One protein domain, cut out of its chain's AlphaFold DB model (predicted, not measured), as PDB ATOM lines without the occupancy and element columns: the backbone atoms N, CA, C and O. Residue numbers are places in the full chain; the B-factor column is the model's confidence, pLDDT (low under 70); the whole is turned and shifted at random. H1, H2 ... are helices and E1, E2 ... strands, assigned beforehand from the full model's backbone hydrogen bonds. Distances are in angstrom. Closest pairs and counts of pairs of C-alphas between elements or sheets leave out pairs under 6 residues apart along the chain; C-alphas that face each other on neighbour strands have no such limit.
ATOM      1  N   SER A  27     141.147 129.844 181.214       89.12
ATOM      2  CA  SER A  27     139.848 129.575 181.818       89.12
ATOM      3  C   SER A  27     139.506 130.535 182.965       89.12
ATOM      4  O   SER A  27     138.406 130.442 183.528       89.12
ATOM      5  N   LEU A  28     140.442 131.410 183.354       88.81
ATOM      6  CA  LEU A  28     140.272 132.407 184.416       88.81
ATOM      7  C   LEU A  28     140.053 133.808 183.857       88.81
ATOM      8  O   LEU A  28     139.254 134.575 184.395       88.81
ATOM      9  N   VAL A  29     140.742 134.130 182.769       86.38
ATOM     10  CA  VAL A  29     140.602 135.396 182.059       86.38
ATOM     11  C   VAL A  29     140.314 135.115 180.592       86.38
ATOM     12  O   VAL A  29     140.709 134.087 180.058       86.38
ATOM     13  N   SER A  30     139.638 136.030 179.907       82.12
ATOM     14  CA  SER A  30     139.398 135.919 178.463       82.12
ATOM     15  C   SER A  30     140.655 136.294 177.662       82.12
ATOM     16  O   SER A  30     140.612 137.201 176.838       82.12
ATOM     17  N   ALA A  31     141.777 135.634 177.959       82.81
ATOM     18  CA  ALA A  31     143.071 135.810 177.309       82.81
ATOM     19  C   ALA A  31     143.481 134.537 176.577       82.81
ATOM     20  O   ALA A  31     143.128 133.427 176.987       82.81
ATOM     21  N   GLN A  32     144.299 134.715 175.548       84.88
ATOM     22  CA  GLN A  32     144.978 133.628 174.870       84.88
ATOM     23  C   GLN A  32     146.467 133.688 175.188       84.88
ATOM     24  O   GLN A  32     147.070 134.759 175.120       84.88
ATOM     25  N   PHE A  33     147.048 132.547 175.546       86.88
ATOM     26  CA  PHE A  33     148.486 132.437 175.743       86.88
ATOM     27  C   PHE A  33     149.221 132.307 174.407       86.88
ATOM     28  O   PHE A  33     148.619 132.071 173.354       86.88
ATOM     29  N   THR A  34     150.543 132.450 174.450       83.12
ATOM     30  CA  THR A  34     151.395 132.196 173.289       83.12
ATOM     31  C   THR A  34     151.326 130.716 172.870       83.12
ATOM     32  O   THR A  34     150.925 129.859 173.662       83.12
ATOM     33  N   PRO A  35     151.672 130.385 171.615       77.56
ATOM     34  CA  PRO A  35     151.385 129.072 171.016       77.56
ATOM     35  C   PRO A  35     152.112 127.894 171.677       77.56
ATOM     36  O   PRO A  35     151.697 126.745 171.562       77.56
ATOM     37  N   ASP A  36     153.205 128.198 172.357       80.12
ATOM     38  CA  ASP A  36     154.085 127.293 173.081       80.12
ATOM     39  C   ASP A  36     153.693 127.087 174.551       80.12
ATOM     40  O   ASP A  36     154.255 126.217 175.214       80.12
ATOM     41  N   ALA A  37     152.715 127.844 175.054       83.12
ATOM     42  CA  ALA A  37     152.181 127.657 176.393       83.12
ATOM     43  C   ALA A  37     151.396 126.341 176.504       83.12
ATOM     44  O   ALA A  37     150.649 125.952 175.599       83.12
ATOM     45  N   VAL A  38     151.487 125.688 177.660       84.12
ATOM     46  CA  VAL A  38     150.784 124.438 177.963       84.12
ATOM     47  C   VAL A  38     149.985 124.594 179.249       84.12
ATOM     48  O   VAL A  38     150.560 124.840 180.303       84.12
ATOM     49  N   ILE A  39     148.665 124.391 179.194       85.81
ATOM     50  CA  ILE A  39     147.844 124.325 180.412       85.81
ATOM     51  C   ILE A  39     148.046 122.965 181.080       85.81
ATOM     52  O   ILE A  39     147.741 121.919 180.501       85.81
ATOM     53  N   VAL A  40     148.513 122.979 182.324       83.31
ATOM     54  CA  VAL A  40     148.738 121.775 183.123       83.31
ATOM     55  C   VAL A  40     147.484 121.458 183.931       83.31
ATOM     56  O   VAL A  40     147.047 122.233 184.781       83.31
ATOM     57  N   THR A  41     146.898 120.291 183.664       81.44
ATOM     58  CA  THR A  41     145.688 119.800 184.350       81.44
ATOM     59  C   THR A  41     145.949 118.592 185.252       81.44
ATOM     60  O   THR A  41     145.074 118.208 186.032       81.44
ATOM     61  N   ASP A  42     147.152 118.011 185.190       78.81
ATOM     62  CA  ASP A  42     147.573 116.933 186.083       78.81
ATOM     63  C   ASP A  42     147.748 117.479 187.506       78.81
ATOM     64  O   ASP A  42     148.663 118.249 187.798       78.81
ATOM     65  N   ARG A  43     146.853 117.055 188.404       72.00
ATOM     66  CA  ARG A  43     146.836 117.483 189.808       72.00
ATOM     67  C   ARG A  43     148.089 117.080 190.575       72.00
ATOM     68  O   ARG A  43     148.471 117.791 191.498       72.00
ATOM     69  N   THR A  44     148.694 115.949 190.230       71.25
ATOM     70  CA  THR A  44     149.907 115.465 190.892       71.25
ATOM     71  C   THR A  44     151.086 116.345 190.509       71.25
ATOM     72  O   THR A  44     151.849 116.747 191.383       71.25
ATOM     73  N   ALA A  45     151.183 116.710 189.227       69.81
ATOM     74  CA  ALA A  45     152.256 117.555 188.710       69.81
ATOM     75  C   ALA A  45     152.256 118.971 189.312       69.81
ATOM     76  O   ALA A  45     153.314 119.573 189.448       69.81
ATOM     77  N   VAL A  46     151.087 119.497 189.699       81.25
ATOM     78  CA  VAL A  46     150.958 120.865 190.233       81.25
ATOM     79  C   VAL A  46     150.832 120.934 191.753       81.25
ATOM     80  O   VAL A  46     150.670 122.028 192.277       81.25
ATOM     81  N   ASN A  47     150.859 119.820 192.491       75.69
ATOM     82  CA  ASN A  47     150.468 119.829 193.909       75.69
ATOM     83  C   ASN A  47     151.370 120.715 194.791       75.69
ATOM     84  O   ASN A  47     150.872 121.465 195.632       75.69
ATOM     85  N   GLU A  48     152.684 120.657 194.578       73.19
ATOM     86  CA  GLU A  48     153.652 121.471 195.324       73.19
ATOM     87  C   GLU A  48     153.525 122.951 194.964       73.19
ATOM     88  O   GLU A  48     153.353 123.804 195.836       73.19
ATOM     89  N   PHE A  49     153.459 123.249 193.667       81.62
ATOM     90  CA  PHE A  49     153.263 124.605 193.165       81.62
ATOM     91  C   PHE A  49     151.892 125.193 193.560       81.62
ATOM     92  O   PHE A  49     151.751 126.389 193.815       81.62
ATOM     93  N   ALA A  50     150.869 124.349 193.721       83.75
ATOM     94  CA  ALA A  50     149.572 124.725 194.274       83.75
ATOM     95  C   ALA A  50     149.654 125.127 195.753       83.75
ATOM     96  O   ALA A  50     148.829 125.919 196.205       83.75
ATOM     97  N   GLY A  51     150.622 124.594 196.507       80.38
ATOM     98  CA  GLY A  51     150.980 125.069 197.843       80.38
ATOM     99  C   GLY A  51     151.396 126.534 197.818       80.38
ATOM    100  O   GLY A  51     150.704 127.369 198.403       80.38
ATOM    101  N   ALA A  52     152.442 126.844 197.053       84.62
ATOM    102  CA  ALA A  52     152.973 128.198 196.907       84.62
ATOM    103  C   ALA A  52     151.930 129.188 196.346       84.62
ATOM    104  O   ALA A  52     151.798 130.313 196.828       84.62
ATOM    105  N   LEU A  53     151.085 128.758 195.401       89.25
ATOM    106  CA  LEU A  53     150.002 129.600 194.884       89.25
ATOM    107  C   LEU A  53     148.972 129.987 195.966       89.25
ATOM    108  O   LEU A  53     148.429 131.094 195.942       89.25
ATOM    109  N   ARG A  54     148.681 129.106 196.933       88.19
ATOM    110  CA  ARG A  54     147.780 129.448 198.052       88.19
ATOM    111  C   ARG A  54     148.405 130.480 198.988       88.19
ATOM    112  O   ARG A  54     147.672 131.306 199.528       88.19
ATOM    113  N   GLU A  55     149.722 130.461 199.154       82.88
ATOM    114  CA  GLU A  55     150.451 131.480 199.916       82.88
ATOM    115  C   GLU A  55     150.409 132.832 199.198       82.88
ATOM    116  O   GLU A  55     150.024 133.829 199.810       82.88
ATOM    117  N   ALA A  56     150.648 132.854 197.881       87.50
ATOM    118  CA  ALA A  56     150.467 134.050 197.054       87.50
ATOM    119  C   ALA A  56     149.031 134.606 197.149       87.50
ATOM    120  O   ALA A  56     148.828 135.814 197.273       87.50
ATOM    121  N   ALA A  57     148.014 133.735 197.177       90.75
ATOM    122  CA  ALA A  57     146.625 134.144 197.384       90.75
ATOM    123  C   ALA A  57     146.382 134.786 198.761       90.75
ATOM    124  O   ALA A  57     145.676 135.796 198.852       90.75
ATOM    125  N   ALA A  58     146.992 134.244 199.817       85.56
ATOM    126  CA  ALA A  58     146.918 134.816 201.158       85.56
ATOM    127  C   ALA A  58     147.628 136.178 201.241       85.56
ATOM    128  O   ALA A  58     147.079 137.111 201.835       85.56
ATOM    129  N   LEU A  59     148.794 136.328 200.598       85.38
ATOM    130  CA  LEU A  59     149.502 137.609 200.455       85.38
ATOM    131  C   LEU A  59     148.655 138.641 199.701       85.38
ATOM    132  O   LEU A  59     148.594 139.805 200.093       85.38
ATOM    133  N   ALA A  60     147.923 138.204 198.675       89.69
ATOM    134  CA  ALA A  60     146.997 139.046 197.923       89.69
ATOM    135  C   ALA A  60     145.735 139.446 198.718       89.69
ATOM    136  O   ALA A  60     144.933 140.254 198.233       89.69
ATOM    137  N   GLY A  61     145.559 138.914 199.934       87.56
ATOM    138  CA  GLY A  61     144.455 139.224 200.840       87.56
ATOM    139  C   GLY A  61     143.190 138.403 200.592       87.56
ATOM    140  O   GLY A  61     142.096 138.874 200.899       87.56
ATOM    141  N   GLY A  62     143.304 137.202 200.022       89.12
ATOM    142  CA  GLY A  62     142.154 136.347 199.737       89.12
ATOM    143  C   GLY A  62     142.450 134.857 199.866       89.12
ATOM    144  O   GLY A  62     143.491 134.434 200.359       89.12
ATOM    145  N   THR A  63     141.497 134.048 199.414       90.38
ATOM    146  CA  THR A  63     141.655 132.594 199.317       90.38
ATOM    147  C   THR A  63     141.429 132.142 197.885       90.38
ATOM    148  O   THR A  63     140.495 132.596 197.221       90.38
ATOM    149  N   CYS A  64     142.293 131.238 197.434       90.44
ATOM    150  CA  CYS A  64     142.305 130.682 196.088       90.44
ATOM    151  C   CYS A  64     141.061 129.810 195.841       90.44
ATOM    152  O   CYS A  64     140.854 128.832 196.556       90.44
ATOM    153  N   GLN A  65     140.226 130.168 194.857       91.31
ATOM    154  CA  GLN A  65     138.976 129.460 194.535       91.31
ATOM    155  C   GLN A  65     139.130 128.530 193.331       91.31
ATOM    156  O   GLN A  65     138.950 127.319 193.439       91.31
ATOM    157  N   LYS A  66     139.471 129.101 192.173       90.94
ATOM    158  CA  LYS A  66     139.696 128.362 190.929       90.94
ATOM    159  C   LYS A  66     141.098 128.662 190.438       90.94
ATOM    160  O   LYS A  66     141.388 129.824 190.170       90.94
ATOM    161  N   SER A  67     141.928 127.630 190.319       93.75
ATOM    162  CA  SER A  67     143.312 127.736 189.862       93.75
ATOM    163  C   SER A  67     143.494 127.248 188.429       93.75
ATOM    164  O   SER A  67     142.786 126.356 187.964       93.75
ATOM    165  N   GLU A  68     144.488 127.813 187.765       93.19
ATOM    166  CA  GLU A  68     144.997 127.387 186.470       93.19
ATOM    167  C   GLU A  68     146.524 127.420 186.520       93.19
ATOM    168  O   GLU A  68     147.115 128.245 187.220       93.19
ATOM    169  N   TYR A  69     147.147 126.487 185.810       91.50
ATOM    170  CA  TYR A  69     148.592 126.334 185.766       91.50
ATOM    171  C   TYR A  69     149.019 126.265 184.314       91.50
ATOM    172  O   TYR A  69     148.410 125.543 183.522       91.50
ATOM    173  N   VAL A  70     150.044 127.028 183.971       91.75
ATOM    174  CA  VAL A  70     150.548 127.163 182.611       91.75
ATOM    175  C   VAL A  70     152.052 127.011 182.646       91.75
ATOM    176  O   VAL A  70     152.705 127.554 183.531       91.75
ATOM    177  N   VAL A  71     152.588 126.256 181.700       89.56
ATOM    178  CA  VAL A  71     154.024 126.049 181.551       89.56
ATOM    179  C   VAL A  71     154.448 126.482 180.160       89.56
ATOM    180  O   VAL A  71     153.813 126.104 179.176       89.56
ATOM    181  N   TRP A  72     155.546 127.223 180.087       87.62
ATOM    182  CA  TRP A  72     156.326 127.416 178.876       87.62
ATOM    183  C   TRP A  72     157.584 126.556 178.988       87.62
ATOM    184  O   TRP A  72     158.390 126.783 179.889       87.62
ATOM    185  N   PRO A  73     157.752 125.545 178.117       76.62
ATOM    186  CA  PRO A  73     158.895 124.633 178.178       76.62
ATOM    187  C   PRO A  73     160.260 125.274 177.904       76.62
ATOM    188  O   PRO A  73     161.263 124.594 178.079       76.62
ATOM    189  N   GLU A  74     160.283 126.518 177.424       76.19
ATOM    190  CA  GLU A  74     161.483 127.308 177.163       76.19
ATOM    191  C   GLU A  74     161.289 128.699 177.772       76.19
ATOM    192  O   GLU A  74     160.269 129.350 177.507       76.19
ATOM    193  N   SER A  75     162.258 129.160 178.564       75.69
ATOM    194  CA  SER A  75     162.286 130.548 179.032       75.69
ATOM    195  C   SER A  75     162.662 131.506 177.893       75.69
ATOM    196  O   SER A  75     163.362 131.135 176.945       75.69
ATOM    197  N   ARG A  76     162.149 132.741 177.950       79.50
ATOM    198  CA  ARG A  76     162.425 133.810 176.977       79.50
ATOM    199  C   ARG A  76     162.421 135.171 177.659       79.50
ATOM    200  O   ARG A  76     161.484 135.485 178.390       79.50
ATOM    201  N   ASP A  77     163.380 136.012 177.278       73.44
ATOM    202  CA  ASP A  77     163.665 137.318 177.893       73.44
ATOM    203  C   ASP A  77     162.462 138.275 178.008       73.44
ATOM    204  O   ASP A  77     162.458 139.160 178.856       73.44
ATOM    205  N   ASN A  78     161.430 138.126 177.173       81.19
ATOM    206  CA  ASN A  78     160.280 139.034 177.122       81.19
ATOM    207  C   ASN A  78     158.934 138.371 177.445       81.19
ATOM    208  O   ASN A  78     157.882 138.975 177.231       81.19
ATOM    209  N   LEU A  79     158.927 137.126 177.927       82.94
ATOM    210  CA  LEU A  79     157.677 136.408 178.174       82.94
ATOM    211  C   LEU A  79     156.871 137.034 179.325       82.94
ATOM    212  O   LEU A  79     155.654 137.191 179.211       82.94
ATOM    213  N   ALA A  80     157.547 137.439 180.404       84.94
ATOM    214  CA  ALA A  80     156.918 138.119 181.535       84.94
ATOM    215  C   ALA A  80     156.337 139.485 181.134       84.94
ATOM    216  O   ALA A  80     155.213 139.811 181.514       84.94
ATOM    217  N   GLU A  81     157.063 140.253 180.318       84.44
ATOM    218  CA  GLU A  81     156.602 141.540 179.781       84.44
ATOM    219  C   GLU A  81     155.369 141.353 178.882       84.44
ATOM    220  O   GLU A  81     154.338 141.979 179.113       84.44
ATOM    221  N   GLN A  82     155.409 140.400 177.942       84.50
ATOM    222  CA  GLN A  82     154.260 140.074 177.086       84.50
ATOM    223  C   GLN A  82     153.028 139.650 177.893       84.50
ATOM    224  O   GLN A  82     151.897 140.011 177.555       84.50
ATOM    225  N   PHE A  83     153.231 138.878 178.962       88.00
ATOM    226  CA  PHE A  83     152.153 138.495 179.865       88.00
ATOM    227  C   PHE A  83     151.541 139.722 180.551       88.00
ATOM    228  O   PHE A  83     150.318 139.879 180.553       88.00
ATOM    229  N   GLN A  84     152.371 140.620 181.087       88.19
ATOM    230  CA  GLN A  84     151.919 141.854 181.732       88.19
ATOM    231  C   GLN A  84     151.167 142.775 180.765       88.19
ATOM    232  O   GLN A  84     150.075 143.244 181.097       88.19
ATOM    233  N   ASP A  85     151.687 142.962 179.555       86.12
ATOM    234  CA  ASP A  85     151.041 143.748 178.502       86.12
ATOM    235  C   ASP A  85     149.678 143.167 178.117       86.12
ATOM    236  O   ASP A  85     148.685 143.895 178.013       86.12
ATOM    237  N   GLY A  86     149.593 141.840 177.973       87.19
ATOM    238  CA  GLY A  86     148.339 141.140 177.700       87.19
ATOM    239  C   GLY A  86     147.293 141.362 178.797       87.19
ATOM    240  O   GLY A  86     146.116 141.593 178.508       87.19
ATOM    241  N   LEU A  87     147.708 141.363 180.065       90.19
ATOM    242  CA  LEU A  87     146.826 141.671 181.193       90.19
ATOM    243  C   LEU A  87     146.384 143.137 181.206       90.19
ATOM    244  O   LEU A  87     145.202 143.412 181.447       90.19
ATOM    245  N   GLY A  88     147.297 144.059 180.899       88.44
ATOM    246  CA  GLY A  88     147.011 145.484 180.757       88.44
ATOM    247  C   GLY A  88     145.983 145.758 179.660       88.44
ATOM    248  O   GLY A  88     144.995 146.454 179.901       88.44
ATOM    249  N   ALA A  89     146.136 145.125 178.493       89.31
ATOM    250  CA  ALA A  89     145.182 145.204 177.383       89.31
ATOM    251  C   ALA A  89     143.792 144.663 177.756       89.31
ATOM    252  O   ALA A  89     142.770 145.139 177.260       89.31
ATOM    253  N   LEU A  90     143.738 143.700 178.677       88.94
ATOM    254  CA  LEU A  90     142.489 143.183 179.224       88.94
ATOM    255  C   LEU A  90     141.912 144.062 180.331       88.94
ATOM    256  O   LEU A  90     140.796 143.788 180.765       88.94
ATOM    257  N   GLY A  91     142.605 145.108 180.782       91.06
ATOM    258  CA  GLY A  91     142.164 146.017 181.841       91.06
ATOM    259  C   GLY A  91     142.423 145.496 183.256       91.06
ATOM    260  O   GLY A  91     141.697 145.863 184.182       91.06
ATOM    261  N   TYR A  92     143.393 144.595 183.421       93.88
ATOM    262  CA  TYR A  92     143.950 144.257 184.725       93.88
ATOM    263  C   TYR A  92     145.165 145.138 185.021       93.88
ATOM    264  O   TYR A  92     145.957 145.462 184.143       93.88
ATOM    265  N   THR A  93     145.335 145.479 186.289       92.12
ATOM    266  CA  THR A  93     146.553 146.055 186.845       92.12
ATOM    267  C   THR A  93     147.239 144.980 187.672       92.12
ATOM    268  O   THR A  93     146.620 144.402 188.571       92.12
ATOM    269  N   LEU A  94     148.506 144.719 187.356       93.44
ATOM    270  CA  LEU A  94     149.362 143.840 188.136       93.44
ATOM    271  C   LEU A  94     150.001 144.629 189.279       93.44
ATOM    272  O   LEU A  94     150.519 145.726 189.090       93.44
ATOM    273  N   THR A  95     149.945 144.075 190.483       92.06
ATOM    274  CA  THR A  95     150.675 144.559 191.654       92.06
ATOM    275  C   THR A  95     151.567 143.439 192.144       92.06
ATOM    276  O   THR A  95     151.065 142.388 192.545       92.06
ATOM    277  N   LEU A  96     152.874 143.662 192.108       90.62
ATOM    278  CA  LEU A  96     153.843 142.738 192.669       90.62
ATOM    279  C   LEU A  96     153.716 142.742 194.198       90.62
ATOM    280  O   LEU A  96     153.597 143.802 194.813       90.62
ATOM    281  N   LEU A  97     153.655 141.555 194.790       84.31
ATOM    282  CA  LEU A  97     153.492 141.363 196.232       84.31
ATOM    283  C   LEU A  97     154.792 140.902 196.876       84.31
ATOM    284  O   LEU A  97     155.085 141.303 197.998       84.31
ATOM    285  N   ASP A  98     155.518 140.046 196.165       78.94
ATOM    286  CA  ASP A  98     156.799 139.494 196.572       78.94
ATOM    287  C   ASP A  98     157.593 139.111 195.322       78.94
ATOM    288  O   ASP A  98     156.998 138.732 194.306       78.94
ATOM    289  N   GLU A  99     158.913 139.205 195.398       85.44
ATOM    290  CA  GLU A  99     159.814 138.786 194.329       85.44
ATOM    291  C   GLU A  99     161.127 138.262 194.894       85.44
ATOM    292  O   GLU A  99     161.640 138.729 195.912       85.44
ATOM    293  N   THR A 100     161.681 137.268 194.221       75.12
ATOM    294  CA  THR A 100     163.019 136.755 194.461       75.12
ATOM    295  C   THR A 100     163.666 136.548 193.105       75.12
ATOM    296  O   THR A 100     163.131 135.833 192.264       75.12
ATOM    297  N   ASP A 101     164.790 137.219 192.901       77.69
ATOM    298  CA  ASP A 101     165.618 137.115 191.708       77.69
ATOM    299  C   ASP A 101     167.024 136.731 192.163       77.69
ATOM    300  O   ASP A 101     167.690 137.487 192.886       77.69
ATOM    301  N   ASP A 102     167.445 135.521 191.820       74.81
ATOM    302  CA  ASP A 102     168.780 135.037 192.115       74.81
ATOM    303  C   ASP A 102     169.349 134.195 190.962       74.81
ATOM    304  O   ASP A 102     168.904 134.244 189.820       74.81
ATOM    305  N   LYS A 103     170.440 133.478 191.234       54.19
ATOM    306  CA  LYS A 103     171.171 132.732 190.199       54.19
ATOM    307  C   LYS A 103     170.424 131.475 189.753       54.19
ATOM    308  O   LYS A 103     170.801 130.906 188.732       54.19
ATOM    309  N   ASP A 104     169.465 131.032 190.559       61.81
ATOM    310  CA  ASP A 104     168.728 129.785 190.407       61.81
ATOM    311  C   ASP A 104     167.348 130.036 189.770       61.81
ATOM    312  O   ASP A 104     166.710 129.097 189.295       61.81
ATOM    313  N   GLY A 105     166.922 131.301 189.677       75.06
ATOM    314  CA  GLY A 105     165.773 131.715 188.884       75.06
ATOM    315  C   GLY A 105     165.105 132.991 189.385       75.06
ATOM    316  O   GLY A 105     165.561 133.662 190.312       75.06
ATOM    317  N   TYR A 106     163.972 133.298 188.765       79.69
ATOM    318  CA  TYR A 106     163.090 134.396 189.123       79.69
ATOM    319  C   TYR A 106     161.736 133.857 189.589       79.69
ATOM    320  O   TYR A 106     161.043 133.154 188.851       79.69
ATOM    321  N   VAL A 107     161.321 134.217 190.802       84.69
ATOM    322  CA  VAL A 107     160.005 133.887 191.358       84.69
ATOM    323  C   VAL A 107     159.298 135.162 191.791       84.69
ATOM    324  O   VAL A 107     159.854 135.972 192.526       84.69
ATOM    325  N   ALA A 108     158.043 135.332 191.385       84.12
ATOM    326  CA  ALA A 108     157.247 136.507 191.718       84.12
ATOM    327  C   ALA A 108     155.812 136.146 192.096       84.12
ATOM    328  O   ALA A 108     155.089 135.508 191.329       84.12
ATOM    329  N   ALA A 109     155.364 136.621 193.256       89.88
ATOM    330  CA  ALA A 109     153.964 136.590 193.654       89.88
ATOM    331  C   ALA A 109     153.310 137.934 193.328       89.88
ATOM    332  O   ALA A 109     153.840 139.000 193.639       89.88
ATOM    333  N   PHE A 110     152.122 137.906 192.736       93.50
ATOM    334  CA  PHE A 110     151.434 139.119 192.307       93.50
ATOM    335  C   PHE A 110     149.924 139.041 192.514       93.50
ATOM    336  O   PHE A 110     149.320 137.973 192.617       93.50
ATOM    337  N   ARG A 111     149.292 140.211 192.539       95.00
ATOM    338  CA  ARG A 111     147.843 140.384 192.528       95.00
ATOM    339  C   ARG A 111     147.413 141.054 191.236       95.00
ATOM    340  O   ARG A 111     148.014 142.038 190.819       95.00
ATOM    341  N   LEU A 112     146.320 140.569 190.658       95.12
ATOM    342  CA  LEU A 112     145.628 141.230 189.557       95.12
ATOM    343  C   LEU A 112     144.304 141.802 190.049       95.12
ATOM    344  O   LEU A 112     143.505 141.110 190.686       95.12
ATOM    345  N   ALA A 113     144.053 143.063 189.724       93.06
ATOM    346  CA  ALA A 113     142.782 143.723 189.979       93.06
ATOM    347  C   ALA A 113     142.383 144.580 188.777       93.06
ATOM    348  O   ALA A 113     143.233 145.061 188.041       93.06
ATOM    349  N   GLY A 114     141.089 144.783 188.574       89.31
ATOM    350  CA  GLY A 114     140.587 145.683 187.545       89.31
ATOM    351  C   GLY A 114     139.114 145.981 187.773       89.31
ATOM    352  O   GLY A 114     138.402 145.207 188.418       89.31
ATOM    353  N   THR A 115     138.651 147.123 187.278       87.00
ATOM    354  CA  THR A 115     137.263 147.556 187.470       87.00
ATOM    355  C   THR A 115     136.300 146.546 186.846       87.00
ATOM    356  O   THR A 115     136.398 146.235 185.662       87.00
ATOM    357  N   GLY A 116     135.369 146.022 187.650       85.69
ATOM    358  CA  GLY A 116     134.392 145.020 187.202       85.69
ATOM    359  C   GLY A 116     134.967 143.618 186.972       85.69
ATOM    360  O   GLY A 116     134.295 142.788 186.365       85.69
ATOM    361  N   LYS A 117     136.192 143.340 187.434       87.75
ATOM    362  CA  LYS A 117     136.860 142.045 187.265       87.75
ATOM    363  C   LYS A 117     137.016 141.318 188.592       87.75
ATOM    364  O   LYS A 117     137.214 141.937 189.637       87.75
ATOM    365  N   THR A 118     136.970 139.992 188.537       90.56
ATOM    366  CA  THR A 118     137.314 139.147 189.683       90.56
ATOM    367  C   THR A 118     138.803 139.317 189.990       90.56
ATOM    368  O   THR A 118     139.610 139.165 189.074       90.56
ATOM    369  N   PRO A 119     139.197 139.636 191.235       93.56
ATOM    370  CA  PRO A 119     140.606 139.734 191.585       93.56
ATOM    371  C   PRO A 119     141.279 138.360 191.498       93.56
ATOM    372  O   PRO A 119     140.668 137.340 191.829       93.56
ATOM    373  N   LEU A 120     142.542 138.340 191.079       96.19
ATOM    374  CA  LEU A 120     143.356 137.128 191.025       96.19
ATOM    375  C   LEU A 120     144.621 137.291 191.861       96.19
ATOM    376  O   LEU A 120     145.113 138.404 192.050       96.19
ATOM    377  N   ALA A 121     145.153 136.169 192.320       96.00
ATOM    378  CA  ALA A 121     146.542 136.058 192.733       96.00
ATOM    379  C   ALA A 121     147.276 135.167 191.743       96.00
ATOM    380  O   ALA A 121     146.689 134.222 191.211       96.00
ATOM    381  N   GLY A 122     148.544 135.470 191.515       94.19
ATOM    382  CA  GLY A 122     149.410 134.672 190.677       94.19
ATOM    383  C   GLY A 122     150.783 134.485 191.291       94.19
ATOM    384  O   GLY A 122     151.207 135.240 192.166       94.19
ATOM    385  N   LEU A 123     151.434 133.437 190.822       92.88
ATOM    386  CA  LEU A 123     152.796 133.051 191.104       92.88
ATOM    387  C   LEU A 123     153.459 132.764 189.759       92.88
ATOM    388  O   LEU A 123     152.979 131.930 188.990       92.88
ATOM    389  N   TRP A 124     154.532 133.481 189.486       91.50
ATOM    390  CA  TRP A 124     155.414 133.279 188.352       91.50
ATOM    391  C   TRP A 124     156.696 132.632 188.854       91.50
ATOM    392  O   TRP A 124     157.219 133.065 189.876       91.50
ATOM    393  N   ALA A 125     157.193 131.619 188.155       88.25
ATOM    394  CA  ALA A 125     158.490 131.015 188.412       88.25
ATOM    395  C   ALA A 125     159.196 130.760 187.079       88.25
ATOM    396  O   ALA A 125     158.604 130.167 186.182       88.25
ATOM    397  N   ASP A 126     160.435 131.208 186.956       84.94
ATOM    398  CA  ASP A 126     161.304 131.045 185.794       84.94
ATOM    399  C   ASP A 126     162.656 130.527 186.282       84.94
ATOM    400  O   ASP A 126     163.313 131.198 187.072       84.94
ATOM    401  N   ASP A 127     163.050 129.328 185.863       79.38
ATOM    402  CA  ASP A 127     164.324 128.702 186.253       79.38
ATOM    403  C   ASP A 127     165.391 128.793 185.142       79.38
ATOM    404  O   ASP A 127     166.424 128.125 185.201       79.38
ATOM    405  N   GLY A 128     165.135 129.585 184.093       76.12
ATOM    406  CA  GLY A 128     165.973 129.698 182.897       76.12
ATOM    407  C   GLY A 128     165.824 128.537 181.904       76.12
ATOM    408  O   GLY A 128     166.106 128.710 180.718       76.12
ATOM    409  N   ASP A 129     165.333 127.376 182.343       74.44
ATOM    410  CA  ASP A 129     164.985 126.237 181.488       74.44
ATOM    411  C   ASP A 129     163.517 126.296 181.038       74.44
ATOM    412  O   ASP A 129     163.177 125.766 179.981       74.44
ATOM    413  N   GLY A 130     162.644 126.929 181.820       80.38
ATOM    414  CA  GLY A 130     161.232 127.091 181.517       80.38
ATOM    415  C   GLY A 130     160.521 128.005 182.507       80.38
ATOM    416  O   GLY A 130     161.062 128.409 183.533       80.38
ATOM    417  N   VAL A 131     159.267 128.318 182.192       88.56
ATOM    418  CA  VAL A 131     158.432 129.201 183.008       88.56
ATOM    419  C   VAL A 131     157.182 128.473 183.455       88.56
ATOM    420  O   VAL A 131     156.511 127.825 182.655       88.56
ATOM    421  N   VAL A 132     156.822 128.632 184.723       91.38
ATOM    422  CA  VAL A 132     155.563 128.174 185.299       91.38
ATOM    423  C   VAL A 132     154.778 129.374 185.820       91.38
ATOM    424  O   VAL A 132     155.230 130.115 186.689       91.38
ATOM    425  N   LEU A 133     153.553 129.533 185.325       94.69
ATOM    426  CA  LEU A 133     152.552 130.443 185.866       94.69
ATOM    427  C   LEU A 133     151.489 129.631 186.596       94.69
ATOM    428  O   LEU A 133     150.846 128.753 186.026       94.69
ATOM    429  N   GLY A 134     151.247 129.976 187.850       94.50
ATOM    430  CA  GLY A 134     150.092 129.526 188.610       94.50
ATOM    431  C   GLY A 134     149.273 130.735 188.964       94.50
ATOM    432  O   GLY A 134     149.808 131.724 189.440       94.50
ATOM    433  N   TRP A 135     147.971 130.676 188.764       96.75
ATOM    434  CA  TRP A 135     147.105 131.763 189.188       96.75
ATOM    435  C   TRP A 135     145.736 131.263 189.568       96.75
ATOM    436  O   TRP A 135     145.313 130.181 189.159       96.75
ATOM    437  N   CYS A 136     145.046 132.040 190.391       95.81
ATOM    438  CA  CYS A 136     143.693 131.722 190.772       95.81
ATOM    439  C   CYS A 136     142.834 132.933 191.067       95.81
ATOM    440  O   CYS A 136     143.314 133.992 191.469       95.81
ATOM    441  N   THR A 137     141.527 132.744 190.905       96.00
ATOM    442  CA  THR A 137     140.542 133.715 191.368       96.00
ATOM    443  C   THR A 137     140.526 133.760 192.889       96.00
ATOM    444  O   THR A 137     140.551 132.730 193.569       96.00
ATOM    445  N   LEU A 138     140.461 134.973 193.422       92.94
ATOM    446  CA  LEU A 138     140.327 135.214 194.845       92.94
ATOM    447  C   LEU A 138     138.850 135.354 195.185       92.94
ATOM    448  O   LEU A 138     138.142 136.185 194.613       92.94
ATOM    449  N   SER A 139     138.384 134.595 196.171       87.44
ATOM    450  CA  SER A 139     137.216 135.045 196.923       87.44
ATOM    451  C   SER A 139     137.651 136.161 197.859       87.44
ATOM    452  O   SER A 139     138.706 136.062 198.493       87.44
ATOM    453  N   ALA A 140     136.813 137.186 197.991       65.06
ATOM    454  CA  ALA A 140     136.939 138.147 199.072       65.06
ATOM    455  C   ALA A 140     136.787 137.396 200.403       65.06
ATOM    456  O   ALA A 140     135.681 137.091 200.843       65.06
TER     457      ALA A 140
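What this domain is: This is residues 27 to 140 of the 265 residues of an uncharacterized protein of Deinococcus sp. SDU3-2 (UniProt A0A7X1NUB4). A twisted sheet of five antiparallel strands lies between two helices: H1 crosses one face slantwise, and H2 lies over the opposite face with fewer contacts, more of them to E2 than to any other strand. The 114 printed residues hold two named helices and five named strands, along the chain H1 E1 H2 E2 E3 E4 E5, with the sheet in the order E1 E5 E4 E3 E2. The class is mixed, helices and strands; the whole is compact and rounded, with a radius of gyration of the C-alphas of 13.1 A and spans of 35 by 29 by 27 A.

Where its parts are: Start at C-alpha 27, (139.848, 129.575, 181.818); residues 27 to 46 hold no named element. Find C-alpha 47 at (150.468, 119.829, 193.909), where H1 begins, residues 47 to 59, 19.0 A long. E1 follows, residues 63 to 72, 25.7 A, and bends by 72 degrees at residue 66. Then come H2, residues 79 to 89, and E2, residues 93 to 101, which bends by 69 degrees at residue 98. Read on through E3, 106 to 113, and E4, 120 to 126, to E5, 131 to 139, 26.0 A, ending at (137.216, 135.045, 196.923).

How they stand to each other: E2 E3 E4 E5 form a meander, each strand the antiparallel neighbour of the one before; look at N 95 and O 111, 2.8 A, N 108 and O 124, 2.8 A, and N 123 and O 134, 2.7 A. Edge strand E1 is the antiparallel neighbour of E5, with N 70 and O 133 within hydrogen-bond range at 2.8 A. H1 is on the sheet at a height of 7.3 A; its closest C-alphas to E4 are Ala 57 and Ala 121, 5.0 A. H2 is on the opposite face; its closest C-alphas to E2 are Leu 87 and Thr 93, 7.2 A. In H1 and H2 every O i to N i+4 pair is within hydrogen-bond range.

The domain as a whole: The C-alphas farthest apart, Lys 103 and Gly 116, are 38.9 A apart. The printed part has no cut and no long link. Mean pLDDT of the printed part is 85.4; residues 45, 103 to 104 and 140 are under 70.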